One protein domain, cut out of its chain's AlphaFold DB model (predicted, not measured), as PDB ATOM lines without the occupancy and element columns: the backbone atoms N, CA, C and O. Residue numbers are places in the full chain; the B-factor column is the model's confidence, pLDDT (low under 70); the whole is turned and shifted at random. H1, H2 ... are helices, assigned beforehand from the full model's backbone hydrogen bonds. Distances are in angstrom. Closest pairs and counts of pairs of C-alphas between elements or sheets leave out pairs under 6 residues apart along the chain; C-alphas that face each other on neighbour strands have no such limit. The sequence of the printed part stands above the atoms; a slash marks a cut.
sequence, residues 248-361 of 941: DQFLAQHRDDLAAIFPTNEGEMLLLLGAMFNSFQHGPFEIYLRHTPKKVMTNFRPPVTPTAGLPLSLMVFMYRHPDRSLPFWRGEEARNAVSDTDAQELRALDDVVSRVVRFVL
ATOM      1  N   ASP A 248      94.445 -39.911  48.897       91.44
ATOM      2  CA  ASP A 248      95.792 -40.137  48.348       91.44
ATOM      3  C   ASP A 248      96.701 -38.922  48.535       91.44
ATOM      4  O   ASP A 248      97.854 -39.053  48.941       91.44
ATOM      5  N   GLN A 249      96.173 -37.719  48.287       91.75
ATOM      6  CA  GLN A 249      96.924 -36.481  48.490       91.75
ATOM      7  C   GLN A 249      97.256 -36.270  49.969       91.75
ATOM      8  O   GLN A 249      98.373 -35.870  50.295       91.75
ATOM      9  N   PHE A 250      96.313 -36.587  50.866       92.69
ATOM     10  CA  PHE A 250      96.552 -36.521  52.307       92.69
ATOM     11  C   PHE A 250      97.662 -37.483  52.730       92.69
ATOM     12  O   PHE A 250      98.565 -37.100  53.474       92.69
ATOM     13  N   LEU A 251      97.607 -38.726  52.243       93.38
ATOM     14  CA  LEU A 251      98.604 -39.739  52.560       93.38
ATOM     15  C   LEU A 251      99.982 -39.349  52.036       93.38
ATOM     16  O   LEU A 251     100.950 -39.444  52.779       93.38
ATOM     17  N   ALA A 252     100.073 -38.860  50.800       90.62
ATOM     18  CA  ALA A 252     101.334 -38.412  50.219       90.62
ATOM     19  C   ALA A 252     101.968 -37.272  51.032       90.62
ATOM     20  O   ALA A 252     103.177 -37.268  51.251       90.62
ATOM     21  N   GLN A 253     101.158 -36.330  51.520       91.12
ATOM     22  CA  GLN A 253     101.637 -35.198  52.309       91.12
ATOM     23  C   GLN A 253     102.040 -35.579  53.741       91.12
ATOM     24  O   GLN A 253     102.953 -34.978  54.306       91.12
ATOM     25  N   HIS A 254     101.352 -36.551  54.341       91.31
ATOM     26  CA  HIS A 254     101.512 -36.918  55.750       91.31
ATOM     27  C   HIS A 254     102.061 -38.333  55.949       91.31
ATOM     28  O   HIS A 254     101.859 -38.926  57.009       91.31
ATOM     29  N   ARG A 255     102.751 -38.880  54.941       91.31
ATOM     30  CA  ARG A 255     103.181 -40.284  54.904       91.31
ATOM     31  C   ARG A 255     103.998 -40.675  56.129       91.31
ATOM     32  O   ARG A 255     103.668 -41.659  56.781       91.31
ATOM     33  N   ASP A 256     105.012 -39.882  56.462       88.00
ATOM     34  CA  ASP A 256     105.942 -40.197  57.551       88.00
ATOM     35  C   ASP A 256     105.271 -40.087  58.929       88.00
ATOM     36  O   ASP A 256     105.456 -40.954  59.785       88.00
ATOM     37  N   ASP A 257     104.427 -39.068  59.134       86.75
ATOM     38  CA  ASP A 257     103.654 -38.909  60.372       86.75
ATOM     39  C   ASP A 257     102.657 -40.067  60.560       86.75
ATOM     40  O   ASP A 257     102.519 -40.610  61.657       86.75
ATOM     41  N   LEU A 258     101.970 -40.468  59.486       88.75
ATOM     42  CA  LEU A 258     101.010 -41.569  59.495       88.75
ATOM     43  C   LEU A 258     101.695 -42.928  59.686       88.75
ATOM     44  O   LEU A 258     101.189 -43.742  60.459       88.75
ATOM     45  N   ALA A 259     102.859 -43.149  59.070       87.12
ATOM     46  CA  ALA A 259     103.661 -44.360  59.248       87.12
ATOM     47  C   ALA A 259     104.183 -44.507  60.688       87.12
ATOM     48  O   ALA A 259     104.251 -45.618  61.213       87.12
ATOM     49  N   ALA A 260     104.490 -43.392  61.360       84.94
ATOM     50  CA  ALA A 260     104.871 -43.397  62.772       84.94
ATOM     51  C   ALA A 260     103.704 -43.767  63.710       84.94
ATOM     52  O   ALA A 260     103.928 -44.306  64.796       84.94
ATOM     53  N   ILE A 261     102.457 -43.480  63.314       84.31
ATOM     54  CA  ILE A 261     101.255 -43.799  64.099       84.31
ATOM     55  C   ILE A 261     100.782 -45.230  63.827       84.31
ATOM     56  O   ILE A 261     100.461 -45.958  64.771       84.31
ATOM     57  N   PHE A 262     100.733 -45.617  62.553       86.44
ATOM     58  CA  PHE A 262     100.222 -46.893  62.068       86.44
ATOM     59  C   PHE A 262     101.239 -47.505  61.094       86.44
ATOM     60  O   PHE A 262     101.210 -47.201  59.900       86.44
ATOM     61  N   PRO A 263     102.163 -48.348  61.592       78.44
ATOM     62  CA  PRO A 263     103.204 -48.969  60.779       78.44
ATOM     63  C   PRO A 263     102.615 -50.130  59.964       78.44
ATOM     64  O   PRO A 263     102.861 -51.301  60.248       78.44
ATOM     65  N   THR A 264     101.767 -49.815  58.989       77.94
ATOM     66  CA  THR A 264     101.060 -50.792  58.151       77.94
ATOM     67  C   THR A 264     101.323 -50.554  56.678       77.94
ATOM     68  O   THR A 264     101.946 -49.566  56.291       77.94
ATOM     69  N   ASN A 265     100.831 -51.464  55.836       85.69
ATOM     70  CA  ASN A 265     100.854 -51.247  54.399       85.69
ATOM     71  C   ASN A 265     100.012 -50.011  54.015       85.69
ATOM     72  O   ASN A 265      99.066 -49.620  54.706       85.69
ATOM     73  N   GLU A 266     100.387 -49.398  52.895       88.69
ATOM     74  CA  GLU A 266      99.771 -48.176  52.371       88.69
ATOM     75  C   GLU A 266      98.284 -48.370  52.027       88.69
ATOM     76  O   GLU A 266      97.486 -47.450  52.191       88.69
ATOM     77  N   GLY A 267      97.892 -49.588  51.635       90.06
ATOM     78  CA  GLY A 267      96.510 -49.949  51.305       90.06
ATOM     79  C   GLY A 267      95.552 -49.855  52.496       90.06
ATOM     80  O   GLY A 267      94.471 -49.284  52.363       90.06
ATOM     81  N   GLU A 268      95.956 -50.334  53.676       90.12
ATOM     82  CA  GLU A 268      95.186 -50.192  54.921       90.12
ATOM     83  C   GLU A 268      94.986 -48.722  55.291       90.12
ATOM     84  O   GLU A 268      93.894 -48.319  55.697       90.12
ATOM     85  N   MET A 269      96.032 -47.908  55.125       92.12
ATOM     86  CA  MET A 269      95.964 -46.480  55.416       92.12
ATOM     87  C   MET A 269      95.052 -45.749  54.427       92.12
ATOM     88  O   MET A 269      94.229 -44.940  54.851       92.12
ATOM     89  N   LEU A 270      95.133 -46.055  53.129       91.50
ATOM     90  CA  LEU A 270      94.231 -45.496  52.116       91.50
ATOM     91  C   LEU A 270      92.777 -45.906  52.348       91.50
ATOM     92  O   LEU A 270      91.891 -45.062  52.232       91.50
ATOM     93  N   LEU A 271      92.518 -47.161  52.731       89.06
ATOM     94  CA  LEU A 271      91.177 -47.616  53.105       89.06
ATOM     95  C   LEU A 271      90.639 -46.808  54.293       89.06
ATOM     96  O   LEU A 271      89.503 -46.328  54.258       89.06
ATOM     97  N   LEU A 272      91.462 -46.633  55.329       89.00
ATOM     98  CA  LEU A 272      91.102 -45.888  56.529       89.00
ATOM     99  C   LEU A 272      90.851 -44.409  56.204       89.00
ATOM    100  O   LEU A 272      89.814 -43.867  56.584       89.00
ATOM    101  N   LEU A 273      91.751 -43.759  55.458       90.44
ATOM    102  CA  LEU A 273      91.597 -42.375  55.002       90.44
ATOM    103  C   LEU A 273      90.355 -42.214  54.124       90.44
ATOM    104  O   LEU A 273      89.565 -41.307  54.362       90.44
ATOM    105  N   GLY A 274      90.123 -43.122  53.177       88.62
ATOM    106  CA  GLY A 274      88.925 -43.136  52.340       88.62
ATOM    107  C   GLY A 274      87.644 -43.199  53.166       88.62
ATOM    108  O   GLY A 274      86.732 -42.403  52.945       88.62
ATOM    109  N   ALA A 275      87.598 -44.077  54.171       86.00
ATOM    110  CA  ALA A 275      86.476 -44.151  55.099       86.00
ATOM    111  C   ALA A 275      86.294 -42.844  55.886       86.00
ATOM    112  O   ALA A 275      85.181 -42.332  55.964       86.00
ATOM    113  N   MET A 276      87.373 -42.254  56.409       86.88
ATOM    114  CA  MET A 276      87.299 -41.015  57.191       86.88
ATOM    115  C   MET A 276      86.853 -39.807  56.362       86.88
ATOM    116  O   MET A 276      85.999 -39.050  56.818       86.88
ATOM    117  N   PHE A 277      87.393 -39.636  55.153       85.62
ATOM    118  CA  PHE A 277      86.998 -38.564  54.235       85.62
ATOM    119  C   PHE A 277      85.534 -38.716  53.810       85.62
ATOM    120  O   PHE A 277      84.778 -37.748  53.864       85.62
ATOM    121  N   ASN A 278      85.113 -39.937  53.464       81.62
ATOM    122  CA  ASN A 278      83.731 -40.232  53.093       81.62
ATOM    123  C   ASN A 278      82.766 -39.972  54.263       81.62
ATOM    124  O   ASN A 278      81.764 -39.280  54.101       81.62
ATOM    125  N   SER A 279      83.081 -40.461  55.467       76.19
ATOM    126  CA  SER A 279      82.270 -40.208  56.664       76.19
ATOM    127  C   SER A 279      82.211 -38.723  57.012       76.19
ATOM    128  O   SER A 279      81.136 -38.220  57.317       76.19
ATOM    129  N   PHE A 280      83.328 -37.997  56.914       74.88
ATOM    130  CA  PHE A 280      83.355 -36.556  57.163       74.88
ATOM    131  C   PHE A 280      82.448 -35.773  56.199       74.88
ATOM    132  O   PHE A 280      81.809 -34.804  56.612       74.88
ATOM    133  N   GLN A 281      82.357 -36.206  54.937       71.50
ATOM    134  CA  GLN A 281      81.515 -35.573  53.918       71.50
ATOM    135  C   GLN A 281      80.037 -35.988  53.992       71.50
ATOM    136  O   GLN A 281      79.173 -35.180  53.657       71.50
ATOM    137  N   HIS A 282      79.732 -37.221  54.417       65.19
ATOM    138  CA  HIS A 282      78.421 -37.832  54.171       65.19
ATOM    139  C   HIS A 282      77.648 -38.340  55.402       65.19
ATOM    140  O   HIS A 282      76.535 -38.835  55.216       65.19
ATOM    141  N   GLY A 283      78.140 -38.232  56.648       59.81
ATOM    142  CA  GLY A 283      77.303 -38.595  57.805       59.81
ATOM    143  C   GLY A 283      78.010 -38.958  59.120       59.81
ATOM    144  O   GLY A 283      79.171 -38.620  59.335       59.81
ATOM    145  N   PRO A 284      77.300 -39.604  60.069       56.56
ATOM    146  CA  PRO A 284      77.816 -39.838  61.415       56.56
ATOM    147  C   PRO A 284      79.055 -40.751  61.428       56.56
ATOM    148  O   PRO A 284      79.076 -41.818  60.823       56.56
ATOM    149  N   PHE A 285      80.079 -40.311  62.164       60.38
ATOM    150  CA  PHE A 285      81.354 -41.004  62.365       60.38
ATOM    151  C   PHE A 285      81.271 -41.983  63.553       60.38
ATOM    152  O   PHE A 285      81.235 -41.544  64.707       60.38
ATOM    153  N   GLU A 286      81.233 -43.293  63.295       58.16
ATOM    154  CA  GLU A 286      81.230 -44.340  64.330       58.16
ATOM    155  C   GLU A 286      82.540 -45.136  64.305       58.16
ATOM    156  O   GLU A 286      82.980 -45.596  63.255       58.16
ATOM    157  N   ILE A 287      83.181 -45.299  65.469       53.97
ATOM    158  CA  ILE A 287      84.470 -46.008  65.593       53.97
ATOM    159  C   ILE A 287      84.293 -47.413  66.175       53.97
ATOM    160  O   ILE A 287      85.177 -48.245  66.001       53.97
ATOM    161  N   TYR A 288      83.152 -47.712  66.815       57.03
ATOM    162  CA  TYR A 288      82.944 -48.943  67.591       57.03
ATOM    163  C   TYR A 288      81.637 -49.684  67.307       57.03
ATOM    164  O   TYR A 288      80.600 -49.089  67.039       57.03
ATOM    165  N   LEU A 289      81.685 -51.003  67.526       46.75
ATOM    166  CA  LEU A 289      80.599 -51.970  67.313       46.75
ATOM    167  C   LEU A 289      79.394 -51.855  68.258       46.75
ATOM    168  O   LEU A 289      78.441 -52.615  68.107       46.75
ATOM    169  N   ARG A 290      79.405 -50.984  69.275       46.34
ATOM    170  CA  ARG A 290      78.422 -51.143  70.355       46.34
ATOM    171  C   ARG A 290      76.974 -50.860  69.926       46.34
ATOM    172  O   ARG A 290      76.112 -51.554  70.459       46.34
ATOM    173  N   HIS A 291      76.660 -49.926  69.013       44.81
ATOM    174  CA  HIS A 291      75.277 -49.406  68.865       44.81
ATOM    175  C   HIS A 291      74.742 -49.189  67.422       44.81
ATOM    176  O   HIS A 291      73.948 -48.281  67.196       44.81
ATOM    177  N   THR A 292      75.066 -50.034  66.436       39.44
ATOM    178  CA  THR A 292      74.509 -49.872  65.072       39.44
ATOM    179  C   THR A 292      73.019 -50.301  64.981       39.44
ATOM    180  O   THR A 292      72.665 -51.386  65.469       39.44
ATOM    181  N   PRO A 293      72.105 -49.522  64.355       35.47
ATOM    182  CA  PRO A 293      70.691 -49.888  64.160       35.47
ATOM    183  C   PRO A 293      70.469 -51.151  63.307       35.47
ATOM    184  O   PRO A 293      71.345 -51.605  62.582       35.47
ATOM    185  N   LYS A 294      69.271 -51.751  63.418       33.59
ATOM    186  CA  LYS A 294      68.899 -53.065  62.851       33.59
ATOM    187  C   LYS A 294      68.902 -53.062  61.309       33.59
ATOM    188  O   LYS A 294      67.867 -52.765  60.721       33.59
ATOM    189  N   LYS A 295      69.987 -53.476  60.646       37.28
ATOM    190  CA  LYS A 295      69.914 -54.095  59.307       37.28
ATOM    191  C   LYS A 295      70.895 -55.263  59.203       37.28
ATOM    192  O   LYS A 295      72.051 -55.153  59.587       37.28
ATOM    193  N   VAL A 296      70.368 -56.394  58.740       33.72
ATOM    194  CA  VAL A 296      71.052 -57.683  58.595       33.72
ATOM    195  C   VAL A 296      71.968 -57.622  57.373       33.72
ATOM    196  O   VAL A 296      71.504 -57.301  56.282       33.72
ATOM    197  N   MET A 297      73.248 -57.942  57.555       35.28
ATOM    198  CA  MET A 297      74.214 -58.139  56.473       35.28
ATOM    199  C   MET A 297      74.794 -59.545  56.592       35.28
ATOM    200  O   MET A 297      75.846 -59.754  57.187       35.28
ATOM    201  N   THR A 298      74.085 -60.533  56.059       32.34
ATOM    202  CA  THR A 298      74.657 -61.854  55.795       32.34
ATOM    203  C   THR A 298      75.225 -61.847  54.371       32.34
ATOM    204  O   THR A 298      74.555 -61.393  53.448       32.34
ATOM    205  N   ASN A 299      76.467 -62.327  54.203       34.84
ATOM    206  CA  ASN A 299      77.266 -62.356  52.959       34.84
ATOM    207  C   ASN A 299      77.955 -61.042  52.547       34.84
ATOM    208  O   ASN A 299      77.816 -60.587  51.411       34.84
ATOM    209  N   PHE A 300      78.750 -60.442  53.437       36.66
ATOM    210  CA  PHE A 300      79.577 -59.296  53.059       36.66
ATOM    211  C   PHE A 300      80.940 -59.746  52.512       36.66
ATOM    212  O   PHE A 300      81.810 -60.173  53.264       36.66
ATOM    213  N   ARG A 301      81.125 -59.644  51.189       37.16
ATOM    214  CA  ARG A 301      82.461 -59.491  50.591       37.16
ATOM    215  C   ARG A 301      82.857 -58.021  50.756       37.16
ATOM    216  O   ARG A 301      81.985 -57.180  50.533       37.16
ATOM    217  N   PRO A 302      84.102 -57.692  51.141       35.59
ATOM    218  CA  PRO A 302      84.505 -56.303  51.330       35.59
ATOM    219  C   PRO A 302      84.242 -55.522  50.031       35.59
ATOM    220  O   PRO A 302      84.753 -55.910  48.977       35.59
ATOM    221  N   PRO A 303      83.403 -54.473  50.046       36.56
ATOM    222  CA  PRO A 303      83.239 -53.622  48.886       36.56
ATOM    223  C   PRO A 303      84.538 -52.858  48.641       36.56
ATOM    224  O   PRO A 303      85.244 -52.467  49.568       36.56
ATOM    225  N   VAL A 304      84.808 -52.578  47.368       40.59
ATOM    226  CA  VAL A 304      85.888 -51.684  46.918       40.59
ATOM    227  C   VAL A 304      85.619 -50.221  47.351       40.59
ATOM    228  O   VAL A 304      86.454 -49.345  47.161       40.59
ATOM    229  N   THR A 305      84.467 -49.941  47.976       41.69
ATOM    230  CA  THR A 305      84.039 -48.622  48.466       41.69
ATOM    231  C   THR A 305      83.669 -48.645  49.962       41.69
ATOM    232  O   THR A 305      82.953 -49.547  50.397       41.69
ATOM    233  N   PRO A 306      84.095 -47.652  50.773       43.53
ATOM    234  CA  PRO A 306      83.788 -47.602  52.203       43.53
ATOM    235  C   PRO A 306      82.277 -47.462  52.456       43.53
ATOM    236  O   PRO A 306      81.682 -46.421  52.176       43.53
ATOM    237  N   THR A 307      81.636 -48.493  53.007       44.41
ATOM    238  CA  THR A 307      80.235 -48.425  53.455       44.41
ATOM    239  C   THR A 307      80.113 -47.660  54.770       44.41
ATOM    240  O   THR A 307      80.804 -47.969  55.740       44.41
ATOM    241  N   ALA A 308      79.194 -46.694  54.826       46.22
ATOM    242  CA  ALA A 308      78.874 -45.949  56.040       46.22
ATOM    243  C   ALA A 308      78.378 -46.881  57.166       46.22
ATOM    244  O   ALA A 308      77.480 -47.694  56.948       46.22
ATOM    245  N   GLY A 309      78.936 -46.735  58.375       51.22
ATOM    246  CA  GLY A 309      78.422 -47.360  59.604       51.22
ATOM    247  C   GLY A 309      79.178 -48.588  60.120       51.22
ATOM    248  O   GLY A 309      78.811 -49.105  61.174       51.22
ATOM    249  N   LEU A 310      80.231 -49.053  59.437       56.47
ATOM    250  CA  LEU A 310      81.145 -50.030  60.032       56.47
ATOM    251  C   LEU A 310      82.188 -49.322  60.913       56.47
ATOM    252  O   LEU A 310      82.780 -48.334  60.480       56.47
ATOM    253  N   PRO A 311      82.459 -49.844  62.121       79.44
ATOM    254  CA  PRO A 311      83.578 -49.422  62.956       79.44
ATOM    255  C   PRO A 311      84.888 -49.474  62.175       79.44
ATOM    256  O   PRO A 311      85.225 -50.509  61.601       79.44
ATOM    257  N   LEU A 312      85.645 -48.378  62.165       83.56
ATOM    258  CA  LEU A 312      86.894 -48.281  61.400       83.56
ATOM    259  C   LEU A 312      87.898 -49.394  61.757       83.56
ATOM    260  O   LEU A 312      88.557 -49.940  60.878       83.56
ATOM    261  N   SER A 313      87.971 -49.787  63.031       84.12
ATOM    262  CA  SER A 313      88.802 -50.911  63.489       84.12
ATOM    263  C   SER A 313      88.362 -52.252  62.900       84.12
ATOM    264  O   SER A 313      89.208 -53.053  62.509       84.12
ATOM    265  N   LEU A 314      87.052 -52.474  62.757       84.75
ATOM    266  CA  LEU A 314      86.512 -53.665  62.108       84.75
ATOM    267  C   LEU A 314      86.794 -53.659  60.599       84.75
ATOM    268  O   LEU A 314      87.112 -54.703  60.044       84.75
ATOM    269  N   MET A 315      86.728 -52.499  59.939       84.56
ATOM    270  CA  MET A 315      87.059 -52.393  58.512       84.56
ATOM    271  C   MET A 315      88.506 -52.800  58.231       84.56
ATOM    272  O   MET A 315      88.752 -53.598  57.330       84.56
ATOM    273  N   VAL A 316      89.455 -52.291  59.023       86.19
ATOM    274  CA  VAL A 316      90.868 -52.678  58.905       86.19
ATOM    275  C   VAL A 316      91.050 -54.164  59.214       86.19
ATOM    276  O   VAL A 316      91.758 -54.855  58.488       86.19
ATOM    277  N   PHE A 317      90.384 -54.674  60.254       88.12
ATOM    278  CA  PHE A 317      90.444 -56.093  60.600       88.12
ATOM    279  C   PHE A 317      89.982 -56.983  59.437       88.12
ATOM    280  O   PHE A 317      90.687 -57.911  59.050       88.12
ATOM    281  N   MET A 318      88.836 -56.668  58.827       86.25
ATOM    282  CA  MET A 318      88.305 -57.413  57.679       86.25
ATOM    283  C   MET A 318      89.189 -57.292  56.432       86.25
ATOM    284  O   MET A 318      89.224 -58.211  55.620       86.25
ATOM    285  N   TYR A 319      89.904 -56.175  56.270       87.12
ATOM    286  CA  TYR A 319      90.871 -56.006  55.186       87.12
ATOM    287  C   TYR A 319      92.110 -56.892  55.375       87.12
ATOM    288  O   TYR A 319      92.591 -57.483  54.412       87.12
ATOM    289  N   ARG A 320      92.603 -57.016  56.615       89.75
ATOM    290  CA  ARG A 320      93.739 -57.889  56.959       89.75
ATOM    291  C   ARG A 320      93.412 -59.370  56.853       89.75
ATOM    292  O   ARG A 320      94.278 -60.153  56.479       89.75
ATOM    293  N   HIS A 321      92.176 -59.729  57.183       88.75
ATOM    294  CA  HIS A 321      91.726 -61.113  57.287       88.75
ATOM    295  C   HIS A 321      90.503 -61.357  56.397       88.75
ATOM    296  O   HIS A 321      89.399 -61.562  56.910       88.75
ATOM    297  N   PRO A 322      90.657 -61.318  55.059       87.12
ATOM    298  CA  PRO A 322      89.533 -61.459  54.130       87.12
ATOM    299  C   PRO A 322      88.854 -62.838  54.195       87.12
ATOM    300  O   PRO A 322      87.729 -62.998  53.720       87.12
ATOM    301  N   ASP A 323      89.530 -63.835  54.764       86.69
ATOM    302  CA  ASP A 323      89.076 -65.208  54.976       86.69
ATOM    303  C   ASP A 323      88.389 -65.426  56.336       86.69
ATOM    304  O   ASP A 323      87.695 -66.430  56.518       86.69
ATOM    305  N   ARG A 324      88.522 -64.491  57.288       82.62
ATOM    306  CA  ARG A 324      87.886 -64.598  58.607       82.62
ATOM    307  C   ARG A 324      86.483 -64.003  58.588       82.62
ATOM    308  O   ARG A 324      86.289 -62.802  58.411       82.62
ATOM    309  N   SER A 325      85.479 -64.836  58.852       75.00
ATOM    310  CA  SER A 325      84.117 -64.366  59.106       75.00
ATOM    311  C   SER A 325      83.943 -64.031  60.585       75.00
ATOM    312  O   SER A 325      83.922 -64.935  61.420       75.00
ATOM    313  N   LEU A 326      83.763 -62.752  60.919       73.12
ATOM    314  CA  LEU A 326      83.307 -62.374  62.255       73.12
ATOM    315  C   LEU A 326      81.777 -62.479  62.312       73.12
ATOM    316  O   LEU A 326      81.091 -61.807  61.534       73.12
ATOM    317  N   PRO A 327      81.211 -63.309  63.203       67.19
ATOM    318  CA  PRO A 327      79.768 -63.395  63.344       67.19
ATOM    319  C   PRO A 327      79.251 -62.075  63.944       67.19
ATOM    320  O   PRO A 327      79.576 -61.713  65.075       67.19
ATOM    321  N   PHE A 328      78.478 -61.310  63.166       57.94
ATOM    322  CA  PHE A 328      77.967 -60.000  63.582       57.94
ATOM    323  C   PHE A 328      76.822 -60.172  64.590       57.94
ATOM    324  O   PHE A 328      75.655 -60.275  64.209       57.94
ATOM    325  N   TRP A 329      77.145 -60.205  65.883       53.50
ATOM    326  CA  TRP A 329      76.158 -60.253  66.965       53.50
ATOM    327  C   TRP A 329      76.205 -58.993  67.831       53.50
ATOM    328  O   TRP A 329      77.221 -58.303  67.923       53.50
ATOM    329  N   ARG A 330      75.071 -58.670  68.462       50.41
ATOM    330  CA  ARG A 330      74.958 -57.573  69.431       50.41
ATOM    331  C   ARG A 330      75.220 -58.091  70.841       50.41
ATOM    332  O   ARG A 330      74.742 -59.157  71.197       50.41
ATOM    333  N   GLY A 331      75.856 -57.264  71.666       53.81
ATOM    334  CA  GLY A 331      75.916 -57.479  73.113       53.81
ATOM    335  C   GLY A 331      77.085 -58.342  73.580       53.81
ATOM    336  O   GLY A 331      78.094 -58.491  72.895       53.81
ATOM    337  N   GLU A 332      76.970 -58.834  74.807       49.25
ATOM    338  CA  GLU A 332      78.009 -59.587  75.515       49.25
ATOM    339  C   GLU A 332      78.289 -60.951  74.861       49.25
ATOM    340  O   GLU A 332      79.439 -61.371  74.781       49.25
ATOM    341  N   GLU A 333      77.273 -61.556  74.237       51.53
ATOM    342  CA  GLU A 333      77.382 -62.796  73.454       51.53
ATOM    343  C   GLU A 333      78.333 -62.666  72.252       51.53
ATOM    344  O   GLU A 333      79.036 -63.613  71.908       51.53
ATOM    345  N   ALA A 334      78.440 -61.470  71.661       58.72
ATOM    346  CA  ALA A 334      79.377 -61.209  70.571       58.72
ATOM    347  C   ALA A 334      80.841 -61.242  71.028       58.72
ATOM    348  O   ALA A 334      81.716 -61.551  70.228       58.72
ATOM    349  N   ARG A 335      81.128 -60.949  72.305       54.59
ATOM    350  CA  ARG A 335      82.498 -61.068  72.833       54.59
ATOM    351  C   ARG A 335      82.916 -62.517  73.018       54.59
ATOM    352  O   ARG A 335      84.088 -62.804  72.840       54.59
ATOM    353  N   ASN A 336      81.968 -63.401  73.320       61.50
ATOM    354  CA  ASN A 336      82.240 -64.821  73.535       61.50
ATOM    355  C   ASN A 336      82.405 -65.597  72.216       61.50
ATOM    356  O   ASN A 336      82.951 -66.694  72.216       61.50
ATOM    357  N   ALA A 337      81.926 -65.042  71.096       68.19
ATOM    358  CA  ALA A 337      82.017 -65.656  69.769       68.19
ATOM    359  C   ALA A 337      83.271 -65.244  68.974       68.19
ATOM    360  O   ALA A 337      83.564 -65.839  67.938       68.19
ATOM    361  N   VAL A 338      83.989 -64.215  69.428       78.25
ATOM    362  CA  VAL A 338      85.253 -63.765  68.835       78.25
ATOM    363  C   VAL A 338      86.379 -64.473  69.576       78.25
ATOM    364  O   VAL A 338      86.385 -64.476  70.804       78.25
ATOM    365  N   SER A 339      87.321 -65.084  68.853       85.44
ATOM    366  CA  SER A 339      88.467 -65.720  69.509       85.44
ATOM    367  C   SER A 339      89.239 -64.691  70.345       85.44
ATOM    368  O   SER A 339      89.289 -63.512  69.986       85.44
ATOM    369  N   ASP A 340      89.869 -65.109  71.446       84.06
ATOM    370  CA  ASP A 340      90.656 -64.189  72.285       84.06
ATOM    371  C   ASP A 340      91.725 -63.441  71.473       84.06
ATOM    372  O   ASP A 340      91.961 -62.249  71.694       84.06
ATOM    373  N   THR A 341      92.299 -64.123  70.478       87.50
ATOM    374  CA  THR A 341      93.247 -63.570  69.509       87.50
ATOM    375  C   THR A 341      92.619 -62.457  68.670       87.50
ATOM    376  O   THR A 341      93.165 -61.355  68.612       87.50
ATOM    377  N   ASP A 342      91.452 -62.695  68.066       87.44
ATOM    378  CA  ASP A 342      90.748 -61.685  67.264       87.44
ATOM    379  C   ASP A 342      90.301 -60.501  68.133       87.44
ATOM    380  O   ASP A 342      90.382 -59.342  67.726       87.44
ATOM    381  N   ALA A 343      89.873 -60.765  69.370       82.75
ATOM    382  CA  ALA A 343      89.482 -59.728  70.313       82.75
ATOM    383  C   ALA A 343      90.684 -58.867  70.740       82.75
ATOM    384  O   ALA A 343      90.550 -57.650  70.896       82.75
ATOM    385  N   GLN A 344      91.859 -59.474  70.930       84.50
ATOM    386  CA  GLN A 344      93.101 -58.760  71.217       84.50
ATOM    387  C   GLN A 344      93.552 -57.921  70.018       84.50
ATOM    388  O   GLN A 344      93.920 -56.759  70.202       84.50
ATOM    389  N   GLU A 345      93.462 -58.463  68.804       89.00
ATOM    390  CA  GLU A 345      93.793 -57.734  67.582       89.00
ATOM    391  C   GLU A 345      92.844 -56.555  67.349       89.00
ATOM    392  O   GLU A 345      93.306 -55.443  67.100       89.00
ATOM    393  N   LEU A 346      91.533 -56.738  67.524       84.75
ATOM    394  CA  LEU A 346      90.551 -55.656  67.427       84.75
ATOM    395  C   LEU A 346      90.811 -54.547  68.455       84.75
ATOM    396  O   LEU A 346      90.671 -53.371  68.123       84.75
ATOM    397  N   ARG A 347      91.230 -54.886  69.684       82.88
ATOM    398  CA  ARG A 347      91.636 -53.891  70.696       82.88
ATOM    399  C   ARG A 347      92.896 -53.128  70.283       82.88
ATOM    400  O   ARG A 347      92.958 -51.916  70.482       82.88
ATOM    401  N   ALA A 348      93.882 -53.813  69.704       84.25
ATOM    402  CA  ALA A 348      95.099 -53.177  69.205       84.25
ATOM    403  C   ALA A 348      94.800 -52.255  68.010       84.25
ATOM    404  O   ALA A 348      95.253 -51.112  67.979       84.25
ATOM    405  N   LEU A 349      93.983 -52.721  67.064       86.38
ATOM    406  CA  LEU A 349      93.522 -51.940  65.918       86.38
ATOM    407  C   LEU A 349      92.729 -50.717  66.348       86.38
ATOM    408  O   LEU A 349      92.933 -49.639  65.805       86.38
ATOM    409  N   ASP A 350      91.853 -50.870  67.335       83.62
ATOM    410  CA  ASP A 350      91.075 -49.773  67.878       83.62
ATOM    411  C   ASP A 350      91.969 -48.627  68.367       83.62
ATOM    412  O   ASP A 350      91.759 -47.470  67.977       83.62
ATOM    413  N   ASP A 351      92.978 -48.940  69.192       83.62
ATOM    414  CA  ASP A 351      93.959 -47.964  69.686       83.62
ATOM    415  C   ASP A 351      94.630 -47.207  68.542       83.62
ATOM    416  O   ASP A 351      94.637 -45.971  68.526       83.62
ATOM    417  N   VAL A 352      95.125 -47.933  67.538       86.75
ATOM    418  CA  VAL A 352      95.828 -47.278  66.438       86.75
ATOM    419  C   VAL A 352      94.888 -46.462  65.555       86.75
ATOM    420  O   VAL A 352      95.177 -45.300  65.269       86.75
ATOM    421  N   VAL A 353      93.733 -47.012  65.181       87.94
ATOM    422  CA  VAL A 353      92.713 -46.311  64.392       87.94
ATOM    423  C   VAL A 353      92.324 -45.005  65.064       87.94
ATOM    424  O   VAL A 353      92.212 -43.981  64.402       87.94
ATOM    425  N   SER A 354      92.185 -44.989  66.386       85.56
ATOM    426  CA  SER A 354      91.842 -43.758  67.095       85.56
ATOM    427  C   SER A 354      92.953 -42.716  67.085       85.56
ATOM    428  O   SER A 354      92.662 -41.523  67.000       85.56
ATOM    429  N   ARG A 355      94.221 -43.138  67.121       87.25
ATOM    430  CA  ARG A 355      95.353 -42.224  66.928       87.25
ATOM    431  C   ARG A 355      95.370 -41.649  65.512       87.25
ATOM    432  O   ARG A 355      95.583 -40.448  65.359       87.25
ATOM    433  N   VAL A 356      95.066 -42.461  64.498       90.06
ATOM    434  CA  VAL A 356      94.943 -41.993  63.110       90.06
ATOM    435  C   VAL A 356      93.770 -41.021  62.958       90.06
ATOM    436  O   VAL A 356      93.954 -39.923  62.447       90.06
ATOM    437  N   VAL A 357      92.581 -41.362  63.461       89.94
ATOM    438  CA  VAL A 357      91.389 -40.495  63.420       89.94
ATOM    439  C   VAL A 357      91.676 -39.138  64.056       89.94
ATOM    440  O   VAL A 357      91.335 -38.098  63.492       89.94
ATOM    441  N   ARG A 358      92.349 -39.138  65.208       88.06
ATOM    442  CA  ARG A 358      92.767 -37.917  65.898       88.06
ATOM    443  C   ARG A 358      93.784 -37.103  65.107       88.06
ATOM    444  O   ARG A 358      93.759 -35.883  65.180       88.06
ATOM    445  N   PHE A 359      94.668 -37.746  64.355       88.69
ATOM    446  CA  PHE A 359      95.603 -37.041  63.485       88.69
ATOM    447  C   PHE A 359      94.903 -36.430  62.260       88.69
ATOM    448  O   PHE A 359      95.188 -35.291  61.887       88.69
ATOM    449  N   VAL A 360      93.978 -37.173  61.648       90.19
ATOM    450  CA  VAL A 360      93.361 -36.825  60.363       90.19
ATOM    451  C   VAL A 360      92.239 -35.800  60.516       90.19
ATOM    452  O   VAL A 360      92.264 -34.777  59.830       90.19
ATOM    453  N   LEU A 361      91.271 -36.024  61.416       89.88
ATOM    454  CA  LEU A 361      90.055 -35.198  61.496       89.88
ATOM    455  C   LEU A 361      90.324 -33.688  61.648       89.88
ATOM    456  O   LEU A 361      89.722 -32.914  60.900       89.88
TER     457      LEU A 361
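This is residues 248 to 361 of the 941 residues of the protein "NlpC/P60 domain-containing protein" of Frankia sp. BMG5.36 (UniProt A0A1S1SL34). The long helix H6 runs along one side of the domain, with H4 crossing its middle stretch; H4 also packs on the first half of H3, with which it forms a helical hairpin. H1 and H2 sit at one end, H5 at the other, and a long winding link, residues 283 to 311, joins H3 to H4. The printed part has 114 residues with six named helices, H1 to H6 in chain order, and no named strand: an all-helix domain. It is compact, with a radius of gyration of the C-alphas of 14.1 A, and spans 42 by 30 by 23 A.

H6, residues 340 to 361, is 30.9 A long, from C-alpha 340 at (90.656, -64.189, 72.285) to C-alpha 361 at (90.055, -35.198, 61.496). H4 holds residues 312 to 320, 12.6 A, and H3 residues 266 to 282, 23.8 A. H2 is residues 255 to 261, H5 residues 333 to 336, and H1 residues 248 to 253, beginning at C-alpha 248 (95.792, -40.137, 48.348).

H6 touches H4 with residues 345 to 353 alone, at a steep tilt of 60 degrees, opposite ways; the closest C-alphas, of Ser 313 and Asp 350, are 5.1 A apart. H3 touches H4 with residues 268 to 275 alone, closest at Glu 268 and Val 316, C-alphas 6.4 A apart, at a shallow tilt of 34 degrees, only just short of steep. H2 touches H6, and H1 touches H3, the closest C-alphas being Ile 261 and Val 356, 6.6 A, and Asp 248 and Leu 270, 6.7 A. H5 touches no helix. Every O i to N i+4 pair is within hydrogen-bond range in H1, H2, H3, H4 and H6; H5 is too short for one.

The C-alphas farthest apart, of Gln 253 and Glu 333, are 42.4 A apart. The printed part has no cut. The links H3 to H4 and H4 to H5 are long. The mean pLDDT of the printed part is 72.8; residues 282 to 310 and 327 to 337 are under 70.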